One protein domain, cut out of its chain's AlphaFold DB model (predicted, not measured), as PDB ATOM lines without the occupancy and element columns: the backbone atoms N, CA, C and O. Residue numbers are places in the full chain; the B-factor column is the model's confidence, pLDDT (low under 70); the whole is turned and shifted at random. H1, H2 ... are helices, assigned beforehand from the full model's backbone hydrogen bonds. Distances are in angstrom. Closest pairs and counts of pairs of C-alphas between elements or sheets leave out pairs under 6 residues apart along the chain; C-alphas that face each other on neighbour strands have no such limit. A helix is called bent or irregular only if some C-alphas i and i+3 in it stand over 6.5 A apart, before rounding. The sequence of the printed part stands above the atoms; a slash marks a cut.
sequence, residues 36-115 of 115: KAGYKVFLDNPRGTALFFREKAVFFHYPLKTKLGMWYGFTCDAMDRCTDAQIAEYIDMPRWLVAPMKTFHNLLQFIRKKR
ATOM      1  N   LYS A  36      16.816 -59.605 -12.895       78.50
ATOM      2  CA  LYS A  36      15.437 -59.517 -13.402       78.50
ATOM      3  C   LYS A  36      15.222 -58.267 -14.252       78.50
ATOM      4  O   LYS A  36      14.512 -58.318 -15.253       78.50
ATOM      5  N   ALA A  37      15.854 -57.153 -13.882       76.25
ATOM      6  CA  ALA A  37      15.775 -55.908 -14.643       76.25
ATOM      7  C   ALA A  37      16.585 -55.965 -15.958       76.25
ATOM      8  O   ALA A  37      16.206 -55.343 -16.954       76.25
ATOM      9  N   GLY A  38      17.669 -56.748 -15.985       79.69
ATOM     10  CA  GLY A  38      18.395 -57.134 -17.194       79.69
ATOM     11  C   GLY A  38      18.799 -55.950 -18.077       79.69
ATOM     12  O   GLY A  38      19.339 -54.946 -17.611       79.69
ATOM     13  N   TYR A  39      18.521 -56.066 -19.379       82.50
ATOM     14  CA  TYR A  39      18.902 -55.057 -20.371       82.50
ATOM     15  C   TYR A  39      18.199 -53.706 -20.189       82.50
ATOM     16  O   TYR A  39      18.730 -52.661 -20.568       82.50
ATOM     17  N   LYS A  40      17.018 -53.703 -19.567       84.44
ATOM     18  CA  LYS A  40      16.209 -52.496 -19.388       84.44
ATOM     19  C   LYS A  40      16.939 -51.432 -18.562       84.44
ATOM     20  O   LYS A  40      16.861 -50.255 -18.889       84.44
ATOM     21  N   VAL A  41      17.742 -51.846 -17.577       82.56
ATOM     22  CA  VAL A  41      18.569 -50.938 -16.757       82.56
ATOM     23  C   VAL A  41      19.525 -50.107 -17.615       82.56
ATOM     24  O   VAL A  41      19.768 -48.936 -17.315       82.56
ATOM     25  N   PHE A  42      20.062 -50.695 -18.687       83.94
ATOM     26  CA  PHE A  42      20.997 -50.010 -19.574       83.94
ATOM     27  C   PHE A  42      20.297 -48.984 -20.468       83.94
ATOM     28  O   PHE A  42      20.852 -47.905 -20.697       83.94
ATOM     29  N   LEU A  43      19.081 -49.302 -20.927       86.75
ATOM     30  CA  LEU A  43      18.253 -48.423 -21.758       86.75
ATOM     31  C   LEU A  43      17.662 -47.255 -20.966       86.75
ATOM     32  O   LEU A  43      17.629 -46.131 -21.465       86.75
ATOM     33  N   ASP A  44      17.227 -47.511 -19.733       88.94
ATOM     34  CA  ASP A  44      16.604 -46.507 -18.866       88.94
ATOM     35  C   ASP A  44      17.649 -45.560 -18.238       88.94
ATOM     36  O   ASP A  44      17.310 -44.489 -17.737       88.94
ATOM     37  N   ASN A  45      18.940 -45.917 -18.288       89.81
ATOM     38  CA  ASN A  45      20.039 -45.080 -17.806       89.81
ATOM     39  C   ASN A  45      21.179 -44.941 -18.833       89.81
ATOM     40  O   ASN A  45      22.294 -45.425 -18.599       89.81
ATOM     41  N   PRO A  46      20.947 -44.225 -19.948       91.88
ATOM     42  CA  PRO A  46      21.919 -44.106 -21.033       91.88
ATOM     43  C   PRO A  46      23.228 -43.453 -20.575       91.88
ATOM     44  O   PRO A  46      24.306 -43.881 -20.980       91.88
ATOM     45  N   ARG A  47      23.169 -42.472 -19.666       92.94
ATOM     46  CA  ARG A  47      24.364 -41.805 -19.123       92.94
ATOM     47  C   ARG A  47      25.250 -42.763 -18.321       92.94
ATOM     48  O   ARG A  47      26.468 -42.758 -18.480       92.94
ATOM     49  N   GLY A  48      24.650 -43.592 -17.465       91.88
ATOM     50  CA  GLY A  48      25.377 -44.591 -16.680       91.88
ATOM     51  C   GLY A  48      25.975 -45.694 -17.553       91.88
ATOM     52  O   GLY A  48      27.114 -46.101 -17.334       91.88
ATOM     53  N   THR A  49      25.232 -46.132 -18.567       92.31
ATOM     54  CA  THR A  49      25.695 -47.108 -19.561       92.31
ATOM     55  C   THR A  49      26.875 -46.576 -20.369       92.31
ATOM     56  O   THR A  49      27.869 -47.276 -20.557       92.31
ATOM     57  N   ALA A  50      26.812 -45.317 -20.798       94.19
ATOM     58  CA  ALA A  50      27.891 -44.696 -21.551       94.19
ATOM     59  C   ALA A  50      29.166 -44.529 -20.717       94.19
ATOM     60  O   ALA A  50      30.254 -44.840 -21.198       94.19
ATOM     61  N   LEU A  51      29.029 -44.116 -19.449       94.62
ATOM     62  CA  LEU A  51      30.148 -44.045 -18.509       94.62
ATOM     63  C   LEU A  51      30.837 -45.408 -18.369       94.62
ATOM     64  O   LEU A  51      32.060 -45.489 -18.472       94.62
ATOM     65  N   PHE A  52      30.050 -46.470 -18.191       93.38
ATOM     66  CA  PHE A  52      30.558 -47.837 -18.116       93.38
ATOM     67  C   PHE A  52      31.353 -48.224 -19.371       93.38
ATOM     68  O   PHE A  52      32.471 -48.728 -19.260       93.38
ATOM     69  N   PHE A  53      30.816 -47.955 -20.565       93.94
ATOM     70  CA  PHE A  53      31.504 -48.250 -21.823       93.94
ATOM     71  C   PHE A  53      32.783 -47.431 -22.009       93.94
ATOM     72  O   PHE A  53      33.810 -47.983 -22.409       93.94
ATOM     73  N   ARG A  54      32.752 -46.142 -21.668       93.88
ATOM     74  CA  ARG A  54      33.919 -45.257 -21.739       93.88
ATOM     75  C   ARG A  54      35.049 -45.749 -20.841       93.88
ATOM     76  O   ARG A  54      36.171 -45.911 -21.309       93.88
ATOM     77  N   GLU A  55      34.751 -46.032 -19.576       94.12
ATOM     78  CA  GLU A  55      35.742 -46.547 -18.627       94.12
ATOM     79  C   GLU A  55      36.290 -47.898 -19.062       94.12
ATOM     80  O   GLU A  55      37.502 -48.097 -19.067       94.12
ATOM     81  N   LYS A  56      35.422 -48.797 -19.535       92.12
ATOM     82  CA  LYS A  56      35.849 -50.079 -20.092       92.12
ATOM     83  C   LYS A  56      36.827 -49.883 -21.254       92.12
ATOM     84  O   LYS A  56      37.866 -50.535 -21.296       92.12
ATOM     85  N   ALA A  57      36.540 -48.968 -22.177       94.00
ATOM     86  CA  ALA A  57      37.428 -48.699 -23.305       94.00
ATOM     87  C   ALA A  57      38.795 -48.134 -22.878       94.00
ATOM     88  O   ALA A  57      39.791 -48.409 -23.551       94.00
ATOM     89  N   VAL A  58      38.843 -47.365 -21.787       93.94
ATOM     90  CA  VAL A  58      40.083 -46.826 -21.210       93.94
ATOM     91  C   VAL A  58      40.863 -47.924 -20.490       93.94
ATOM     92  O   VAL A  58      42.001 -48.194 -20.861       93.94
ATOM     93  N   PHE A  59      40.251 -48.606 -19.521       93.62
ATOM     94  CA  PHE A  59      40.930 -49.594 -18.677       93.62
ATOM     95  C   PHE A  59      41.443 -50.798 -19.473       93.62
ATOM     96  O   PHE A  59      42.544 -51.287 -19.225       93.62
ATOM     97  N   PHE A  60      40.692 -51.246 -20.482       90.88
ATOM     98  CA  PHE A  60      41.111 -52.342 -21.359       90.88
ATOM     99  C   PHE A  60      41.922 -51.887 -22.581       90.88
ATOM    100  O   PHE A  60      42.221 -52.714 -23.441       90.88
ATOM    101  N   HIS A  61      42.273 -50.600 -22.684       93.56
ATOM    102  CA  HIS A  61      43.098 -50.057 -23.769       93.56
ATOM    103  C   HIS A  61      42.564 -50.410 -25.166       93.56
ATOM    104  O   HIS A  61      43.289 -50.879 -26.047       93.56
ATOM    105  N   TYR A  62      41.262 -50.217 -25.379       94.94
ATOM    106  CA  TYR A  62      40.615 -50.663 -26.608       94.94
ATOM    107  C   TYR A  62      41.167 -49.957 -27.853       94.94
ATOM    108  O   TYR A  62      41.208 -48.720 -27.892       94.94
ATOM    109  N   PRO A  63      41.507 -50.712 -28.917       95.88
ATOM    110  CA  PRO A  63      41.870 -50.114 -30.190       95.88
ATOM    111  C   PRO A  63      40.649 -49.438 -30.823       95.88
ATOM    112  O   PRO A  63      39.497 -49.767 -30.521       95.88
ATOM    113  N   LEU A  64      40.896 -48.520 -31.760       92.62
ATOM    114  CA  LEU A  64      39.843 -47.733 -32.409       92.62
ATOM    115  C   LEU A  64      38.746 -48.609 -33.032       92.62
ATOM    116  O   LEU A  64      37.571 -48.286 -32.911       92.62
ATOM    117  N   LYS A  65      39.104 -49.758 -33.621       94.12
ATOM    118  CA  LYS A  65      38.137 -50.721 -34.176       94.12
ATOM    119  C   LYS A  65      37.107 -51.178 -33.135       94.12
ATOM    120  O   LYS A  65      35.914 -51.215 -33.427       94.12
ATOM    121  N   THR A  66      37.552 -51.494 -31.921       94.81
ATOM    122  CA  THR A  66      36.668 -51.921 -30.827       94.81
ATOM    123  C   THR A  66      35.831 -50.750 -30.316       94.81
ATOM    124  O   THR A  66      34.636 -50.914 -30.072       94.81
ATOM    125  N   LYS A  67      36.420 -49.548 -30.231       95.00
ATOM    126  CA  LYS A  67      35.691 -48.319 -29.872       95.00
ATOM    127  C   LYS A  67      34.585 -47.988 -30.879       95.00
ATOM    128  O   LYS A  67      33.484 -47.667 -30.459       95.00
ATOM    129  N   LEU A  68      34.833 -48.146 -32.182       94.94
ATOM    130  CA  LEU A  68      33.829 -47.928 -33.231       94.94
ATOM    131  C   LEU A  68      32.622 -48.860 -33.075       94.94
ATOM    132  O   LEU A  68      31.485 -48.400 -33.158       94.94
ATOM    133  N   GLY A  69      32.857 -50.150 -32.808       94.75
ATOM    134  CA  GLY A  69      31.775 -51.109 -32.557       94.75
ATOM    135  C   GLY A  69      30.969 -50.770 -31.300       94.75
ATOM    136  O   GLY A  69      29.742 -50.837 -31.311       94.75
ATOM    137  N   MET A  70      31.653 -50.341 -30.238       95.25
ATOM    138  CA  MET A  70      31.033 -49.893 -28.990       95.25
ATOM    139  C   MET A  70      30.184 -48.627 -29.183       95.25
ATOM    140  O   MET A  70      29.039 -48.589 -28.734       95.25
ATOM    141  N   TRP A  71      30.711 -47.615 -29.880       96.06
ATOM    142  CA  TRP A  71      29.981 -46.389 -30.215       96.06
ATOM    143  C   TRP A  71      28.750 -46.672 -31.069       96.06
ATOM    144  O   TRP A  71      27.680 -46.135 -30.792       96.06
ATOM    145  N   TYR A  72      28.881 -47.550 -32.066       95.31
ATOM    146  CA  TYR A  72      27.755 -47.972 -32.893       95.31
ATOM    147  C   TYR A  72      26.665 -48.652 -32.056       95.31
ATOM    148  O   TYR A  72      25.507 -48.246 -32.141       95.31
ATOM    149  N   GLY A  73      27.034 -49.625 -31.214       94.00
ATOM    150  CA  GLY A  73      26.098 -50.325 -30.328       94.00
ATOM    151  C   GLY A  73      25.323 -49.362 -29.431       94.00
ATOM    152  O   GLY A  73      24.101 -49.292 -29.518       94.00
ATOM    153  N   PHE A  74      26.036 -48.521 -28.677       94.56
ATOM    154  CA  PHE A  74      25.403 -47.529 -27.805       94.56
ATOM    155  C   PHE A  74      24.525 -46.531 -28.568       94.56
ATOM    156  O   PHE A  74      23.449 -46.167 -28.096       94.56
ATOM    157  N   THR A  75      24.949 -46.101 -29.761       94.62
ATOM    158  CA  THR A  75      24.146 -45.202 -30.602       94.62
ATOM    159  C   THR A  75      22.828 -45.858 -31.005       94.62
ATOM    160  O   THR A  75      21.800 -45.191 -30.965       94.62
ATOM    161  N   CYS A  76      22.828 -47.153 -31.337       92.69
ATOM    162  CA  CYS A  76      21.606 -47.889 -31.673       92.69
ATOM    163  C   CYS A  76      20.657 -48.007 -30.472       92.69
ATOM    164  O   CYS A  76      19.450 -47.880 -30.632       92.69
ATOM    165  N   ASP A  77      21.193 -48.199 -29.269       91.62
ATOM    166  CA  ASP A  77      20.384 -48.322 -28.049       91.62
ATOM    167  C   ASP A  77      19.802 -46.981 -27.577       91.62
ATOM    168  O   ASP A  77      18.694 -46.911 -27.028       91.62
ATOM    169  N   ALA A  78      20.560 -45.902 -27.788       92.19
ATOM    170  CA  ALA A  78      20.235 -44.566 -27.311       92.19
ATOM    171  C   ALA A  78      19.509 -43.690 -28.348       92.19
ATOM    172  O   ALA A  78      18.945 -42.669 -27.956       92.19
ATOM    173  N   MET A  79      19.490 -44.047 -29.641       90.44
ATOM    174  CA  MET A  79      18.945 -43.180 -30.704       90.44
ATOM    175  C   MET A  79      17.473 -42.803 -30.521       90.44
ATOM    176  O   MET A  79      17.106 -41.697 -30.909       90.44
ATOM    177  N   ASP A  80      16.674 -43.675 -29.899       89.12
ATOM    178  CA  ASP A  80      15.243 -43.447 -29.652       89.12
ATOM    179  C   ASP A  80      14.972 -42.633 -28.374       89.12
ATOM    180  O   ASP A  80      13.850 -42.189 -28.139       89.12
ATOM    181  N   ARG A  81      15.984 -42.467 -27.512       89.88
ATOM    182  CA  ARG A  81      15.842 -41.902 -26.154       89.88
ATOM    183  C   ARG A  81      16.682 -40.651 -25.920       89.88
ATOM    184  O   ARG A  81      16.445 -39.932 -24.955       89.88
ATOM    185  N   CYS A  82      17.699 -40.418 -26.742       92.25
ATOM    186  CA  CYS A  82      18.684 -39.357 -26.570       92.25
ATOM    187  C   CYS A  82      18.894 -38.587 -27.876       92.25
ATOM    188  O   CYS A  82      18.882 -39.147 -28.976       92.25
ATOM    189  N   THR A  83      19.166 -37.293 -27.737       94.00
ATOM    190  CA  THR A  83      19.593 -36.448 -28.857       94.00
ATOM    191  C   THR A  83      21.007 -36.811 -29.311       94.00
ATOM    192  O   THR A  83      21.798 -37.370 -28.549       94.00
ATOM    193  N   ASP A  84      21.369 -36.445 -30.540       93.00
ATOM    194  CA  ASP A  84      22.712 -36.697 -31.084       93.00
ATOM    195  C   ASP A  84      23.814 -36.065 -30.224       93.00
ATOM    196  O   ASP A  84      24.871 -36.663 -30.018       93.00
ATOM    197  N   ALA A  85      23.544 -34.880 -29.669       94.19
ATOM    198  CA  ALA A  85      24.458 -34.195 -28.764       94.19
ATOM    199  C   ALA A  85      24.678 -34.993 -27.471       94.19
ATOM    200  O   ALA A  85      25.824 -35.170 -27.061       94.19
ATOM    201  N   GLN A  86      23.602 -35.518 -26.875       95.19
ATOM    202  CA  GLN A  86      23.678 -36.349 -25.669       95.19
ATOM    203  C   GLN A  86      24.416 -37.661 -25.930       95.19
ATOM    204  O   GLN A  86      25.245 -38.059 -25.121       95.19
ATOM    205  N   ILE A  87      24.157 -38.323 -27.062       94.69
ATOM    206  CA  ILE A  87      24.846 -39.571 -27.423       94.69
ATOM    207  C   ILE A  87      26.351 -39.323 -27.529       94.69
ATOM    208  O   ILE A  87      27.129 -40.045 -26.907       94.69
ATOM    209  N   ALA A  88      26.745 -38.278 -28.263       95.75
ATOM    210  CA  ALA A  88      28.144 -37.905 -28.424       95.75
ATOM    211  C   ALA A  88      28.826 -37.603 -27.085       95.75
ATOM    212  O   ALA A  88      29.914 -38.108 -26.818       95.75
ATOM    213  N   GLU A  89      28.171 -36.806 -26.243       96.12
ATOM    214  CA  GLU A  89      28.692 -36.393 -24.941       96.12
ATOM    215  C   GLU A  89      28.817 -37.568 -23.966       96.12
ATOM    216  O   GLU A  89      29.836 -37.715 -23.294       96.12
ATOM    217  N   TYR A  90      27.800 -38.428 -23.885       95.06
ATOM    218  CA  TYR A  90      27.757 -39.490 -22.884       95.06
ATOM    219  C   TYR A  90      28.835 -40.550 -23.115       95.06
ATOM    220  O   TYR A  90      29.479 -40.969 -22.150       95.06
ATOM    221  N   ILE A  91      29.032 -40.991 -24.363       94.31
ATOM    222  CA  ILE A  91      30.022 -42.033 -24.691       94.31
ATOM    223  C   ILE A  91      31.378 -41.468 -25.130       94.31
ATOM    224  O   ILE A  91      32.289 -42.235 -25.446       94.31
ATOM    225  N   ASP A  92      31.516 -40.141 -25.117       94.56
ATOM    226  CA  ASP A  92      32.732 -39.429 -25.509       94.56
ATOM    227  C   ASP A  92      33.170 -39.779 -26.944       94.56
ATOM    228  O   ASP A  92      34.307 -40.178 -27.213       94.56
ATOM    229  N   MET A  93      32.220 -39.696 -27.884       94.31
ATOM    230  CA  MET A  93      32.473 -39.896 -29.316       94.31
ATOM    231  C   MET A  93      32.385 -38.578 -30.099       94.31
ATOM    232  O   MET A  93      31.639 -37.672 -29.717       94.31
ATOM    233  N   PRO A  94      33.078 -38.459 -31.248       94.94
ATOM    234  CA  PRO A  94      32.968 -37.273 -32.089       94.94
ATOM    235  C   PRO A  94      31.530 -37.044 -32.574       94.94
ATOM    236  O   PRO A  94      30.912 -37.936 -33.157       94.94
ATOM    237  N   ARG A  95      31.005 -35.823 -32.398       92.88
ATOM    238  CA  ARG A  95      29.613 -35.468 -32.752       92.88
ATOM    239  C   ARG A  95      29.250 -35.770 -34.207       92.88
ATOM    240  O   ARG A  95      28.158 -36.253 -34.480       92.88
ATOM    241  N   TRP A  96      30.174 -35.524 -35.135       93.44
ATOM    242  CA  TRP A  96      29.959 -35.759 -36.565       93.44
ATOM    243  C   TRP A  96      29.767 -37.243 -36.913       93.44
ATOM    244  O   TRP A  96      29.246 -37.547 -37.981       93.44
ATOM    245  N   LEU A  97      30.162 -38.165 -36.028       94.06
ATOM    246  CA  LEU A  97      30.078 -39.608 -36.253       94.06
ATOM    247  C   LEU A  97      28.709 -40.197 -35.863       94.06
ATOM    248  O   LEU A  97      28.356 -41.278 -36.335       94.06
ATOM    249  N   VAL A  98      27.906 -39.484 -35.064       93.56
ATOM    250  CA  VAL A  98      26.593 -39.966 -34.598       93.56
ATOM    251  C   VAL A  98      25.607 -40.120 -35.757       93.56
ATOM    252  O   VAL A  98      25.005 -41.182 -35.922       93.56
ATOM    253  N   ALA A  99      25.470 -39.088 -36.595       92.00
ATOM    254  CA  ALA A  99      24.531 -39.100 -37.715       92.00
ATOM    255  C   ALA A  99      24.830 -40.229 -38.729       92.00
ATOM    256  O   ALA A  99      23.919 -41.012 -39.004       92.00
ATOM    257  N   PRO A 100      26.081 -40.426 -39.207       93.81
ATOM    258  CA  PRO A 100      26.432 -41.569 -40.049       93.81
ATOM    259  C   PRO A 100      26.063 -42.928 -39.439       93.81
ATOM    260  O   PRO A 100      25.532 -43.786 -40.146       93.81
ATOM    261  N   MET A 101      26.299 -43.130 -38.135       94.00
ATOM    262  CA  MET A 101      25.962 -44.388 -37.452       94.00
ATOM    263  C   MET A 101      24.451 -44.646 -37.430       94.00
ATOM    264  O   MET A 101      24.021 -45.761 -37.736       94.00
ATOM    265  N   LYS A 102      23.641 -43.619 -37.138       92.88
ATOM    266  CA  LYS A 102      22.172 -43.719 -37.157       92.88
ATOM    267  C   LYS A 102      21.637 -43.996 -38.561       92.88
ATOM    268  O   LYS A 102      20.823 -44.901 -38.745       92.88
ATOM    269  N   THR A 103      22.111 -43.259 -39.567       91.12
ATOM    270  CA  THR A 103      21.685 -43.447 -40.963       91.12
ATOM    271  C   THR A 103      22.022 -44.849 -41.463       91.12
ATOM    272  O   THR A 103      21.174 -45.499 -42.074       91.12
ATOM    273  N   PHE A 104      23.225 -45.343 -41.157       92.00
ATOM    274  CA  PHE A 104      23.638 -46.700 -41.500       92.00
ATOM    275  C   PHE A 104      22.733 -47.756 -40.849       92.00
ATOM    276  O   PHE A 104      22.262 -48.664 -41.537       92.00
ATOM    277  N   HIS A 105      22.420 -47.608 -39.557       91.88
ATOM    278  CA  HIS A 105      21.512 -48.517 -38.855       91.88
ATOM    279  C   HIS A 105      20.111 -48.543 -39.487       91.88
ATOM    280  O   HIS A 105      19.585 -49.613 -39.799       91.88
ATOM    281  N   ASN A 106      19.524 -47.371 -39.739       89.00
ATOM    282  CA  ASN A 106      18.188 -47.256 -40.327       89.00
ATOM    283  C   ASN A 106      18.120 -47.848 -41.741       89.00
ATOM    284  O   ASN A 106      17.148 -48.526 -42.082       89.00
ATOM    285  N   LEU A 107      19.166 -47.651 -42.549       90.06
ATOM    286  CA  LEU A 107      19.269 -48.253 -43.877       90.06
ATOM    287  C   LEU A 107      19.311 -49.787 -43.798       90.06
ATOM    288  O   LEU A 107      18.589 -50.459 -44.536       90.06
ATOM    289  N   LEU A 108      20.106 -50.348 -42.881       88.00
ATOM    290  CA  LEU A 108      20.163 -51.797 -42.662       88.00
ATOM    291  C   LEU A 108      18.809 -52.371 -42.234       88.00
ATOM    292  O   LEU A 108      18.398 -53.415 -42.746       88.00
ATOM    293  N   GLN A 109      18.098 -51.691 -41.332       86.69
ATOM    294  CA  GLN A 109      16.758 -52.105 -40.902       86.69
ATOM    295  C   GLN A 109      15.755 -52.067 -42.060       86.69
ATOM    296  O   GLN A 109      14.972 -53.002 -42.237       86.69
ATOM    297  N   PHE A 110      15.812 -51.027 -42.894       87.44
ATOM    298  CA  PHE A 110      14.963 -50.906 -44.075       87.44
ATOM    299  C   PHE A 110      15.200 -52.035 -45.087       87.44
ATOM    300  O   PHE A 110      14.242 -52.619 -45.595       87.44
ATOM    301  N   ILE A 111      16.464 -52.386 -45.345       87.62
ATOM    302  CA  ILE A 111      16.825 -53.501 -46.232       87.62
ATOM    303  C   ILE A 111      16.325 -54.833 -45.659       87.62
ATOM    304  O   ILE A 111      15.749 -55.631 -46.395       87.62
ATOM    305  N   ARG A 112      16.489 -55.067 -44.348       82.62
ATOM    306  CA  ARG A 112      16.014 -56.298 -43.689       82.62
ATOM    307  C   ARG A 112      14.496 -56.434 -43.715       82.62
ATOM    308  O   ARG A 112      14.017 -57.546 -43.851       82.62
ATOM    309  N   LYS A 113      13.750 -55.331 -43.613       76.44
ATOM    310  CA  LYS A 113      12.278 -55.335 -43.631       76.44
ATOM    311  C   LYS A 113      11.682 -55.585 -45.025       76.44
ATOM    312  O   LYS A 113      10.512 -55.934 -45.126       76.44
ATOM    313  N   LYS A 114      12.459 -55.373 -46.094       59.41
ATOM    314  CA  LYS A 114      12.058 -55.656 -47.484       59.41
ATOM    315  C   LYS A 114      12.304 -57.104 -47.925       59.41
ATOM    316  O   LYS A 114      11.878 -57.455 -49.022       59.41
ATOM    317  N   ARG A 115      13.016 -57.899 -47.124       52.88
ATOM    318  CA  ARG A 115      13.307 -59.313 -47.379       52.88
ATOM    319  C   ARG A 115      12.371 -60.190 -46.562       52.88
ATOM    320  O   ARG A 115      11.991 -61.248 -47.100       52.88
TER     321      ARG A 115
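What this domain is: This is residues 36 to 115 of the 115 residues of an uncharacterized protein of Firmicutes bacterium CAG:110_56_8 (UniProt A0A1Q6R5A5). A long helix, H5, crosses one side of a small helical core and sticks out from it with residues 107 to 115, while H2 and H3 make a helical hairpin in that core and the short H4 packs across both of them. H3 has its centre nearest to the middle, with H2 on one side of it and H5 on the other, and the small H1 makes a corner before H2. The printed part has 80 residues with five named helices, H1 to H5 in order along the chain, and no named strand; its class is all helix. The whole is compact, with a radius of gyration of the C-alphas of 13.2 A, and spans 41 by 33 by 22 A, the free end of H5 adding to its length.

Where its parts are: H5 is the longest helix, residues 95 to 113, 28.5 A from first to last C-alpha, from C-alpha 95 at (29.613, -35.468, -32.752) to C-alpha 113 at (12.278, -55.335, -43.631). It is neither bent nor irregular, but only just: C-alphas 96 and 99 are 6.5 A apart. H4 is residues 84 to 91, 11.1 A long. H3, residues 64 to 78, is 20.5 A long, and H2, residues 46 to 59, is 19.9 A long. H1 is residues 40 to 44, 6.0 A long, beginning at C-alpha 40 at (16.209, -52.496, -19.388).

How they stand to each other: H5 touches H4 with residues 95 to 99 alone, about perpendicular at 76 degrees; the closest C-alphas, of Ala 88 and Arg 95, are 5.2 A apart. H5 touches H3 with residues 98 to 105 alone, against residues 72 to 76 of H3, the same way at a steep tilt of 68 degrees, only just short of perpendicular; the closest C-alphas, of Tyr 72 and Met 101, are 6.1 A apart. H4 touches H3 at a steep tilt of 55 degrees, opposite ways, the closest C-alphas being those of Thr 75 and Ile 87 at 6.5 A. H4 also touches H2 at a steep tilt of 46 degrees, the same way, the closest C-alphas being those of Ala 50 and Ile 91 at 4.6 A. H2 and H3 are a hairpin and touch at a shallow tilt of 10 degrees, opposite ways; their closest C-alphas, of Pro 46 and Ala 78, are 6.5 A apart. The helix packing is mostly crossed, with 1 of 5 pairs at a shallow tilt. H1 and H2 only just touch, only at the corner, with 3 pairs of C-alphas within 8 A; the closest, of Phe 42 and Thr 49, are 5.5 A apart. H1 and H3 are close but not clearly touching, while H5 is apart from H1 and H2. In H1, H2, H3 and H4 every O i to N i+4 pair is within hydrogen-bond range; in H5 13 of 15 are.

The domain as a whole: The two C-alphas farthest apart, those of Phe 59 and Lys 114, are 41.2 A apart. Residues 107 to 115, of which 107 to 113 belong to H5, stand free; the body without them spans 34 by 29 by 18 A. The printed part has no cut, and the four links between helices are tight. The mean pLDDT of the printed part is 90.6, and residues 114 to 115, the latter the chain's last residue, are under 70.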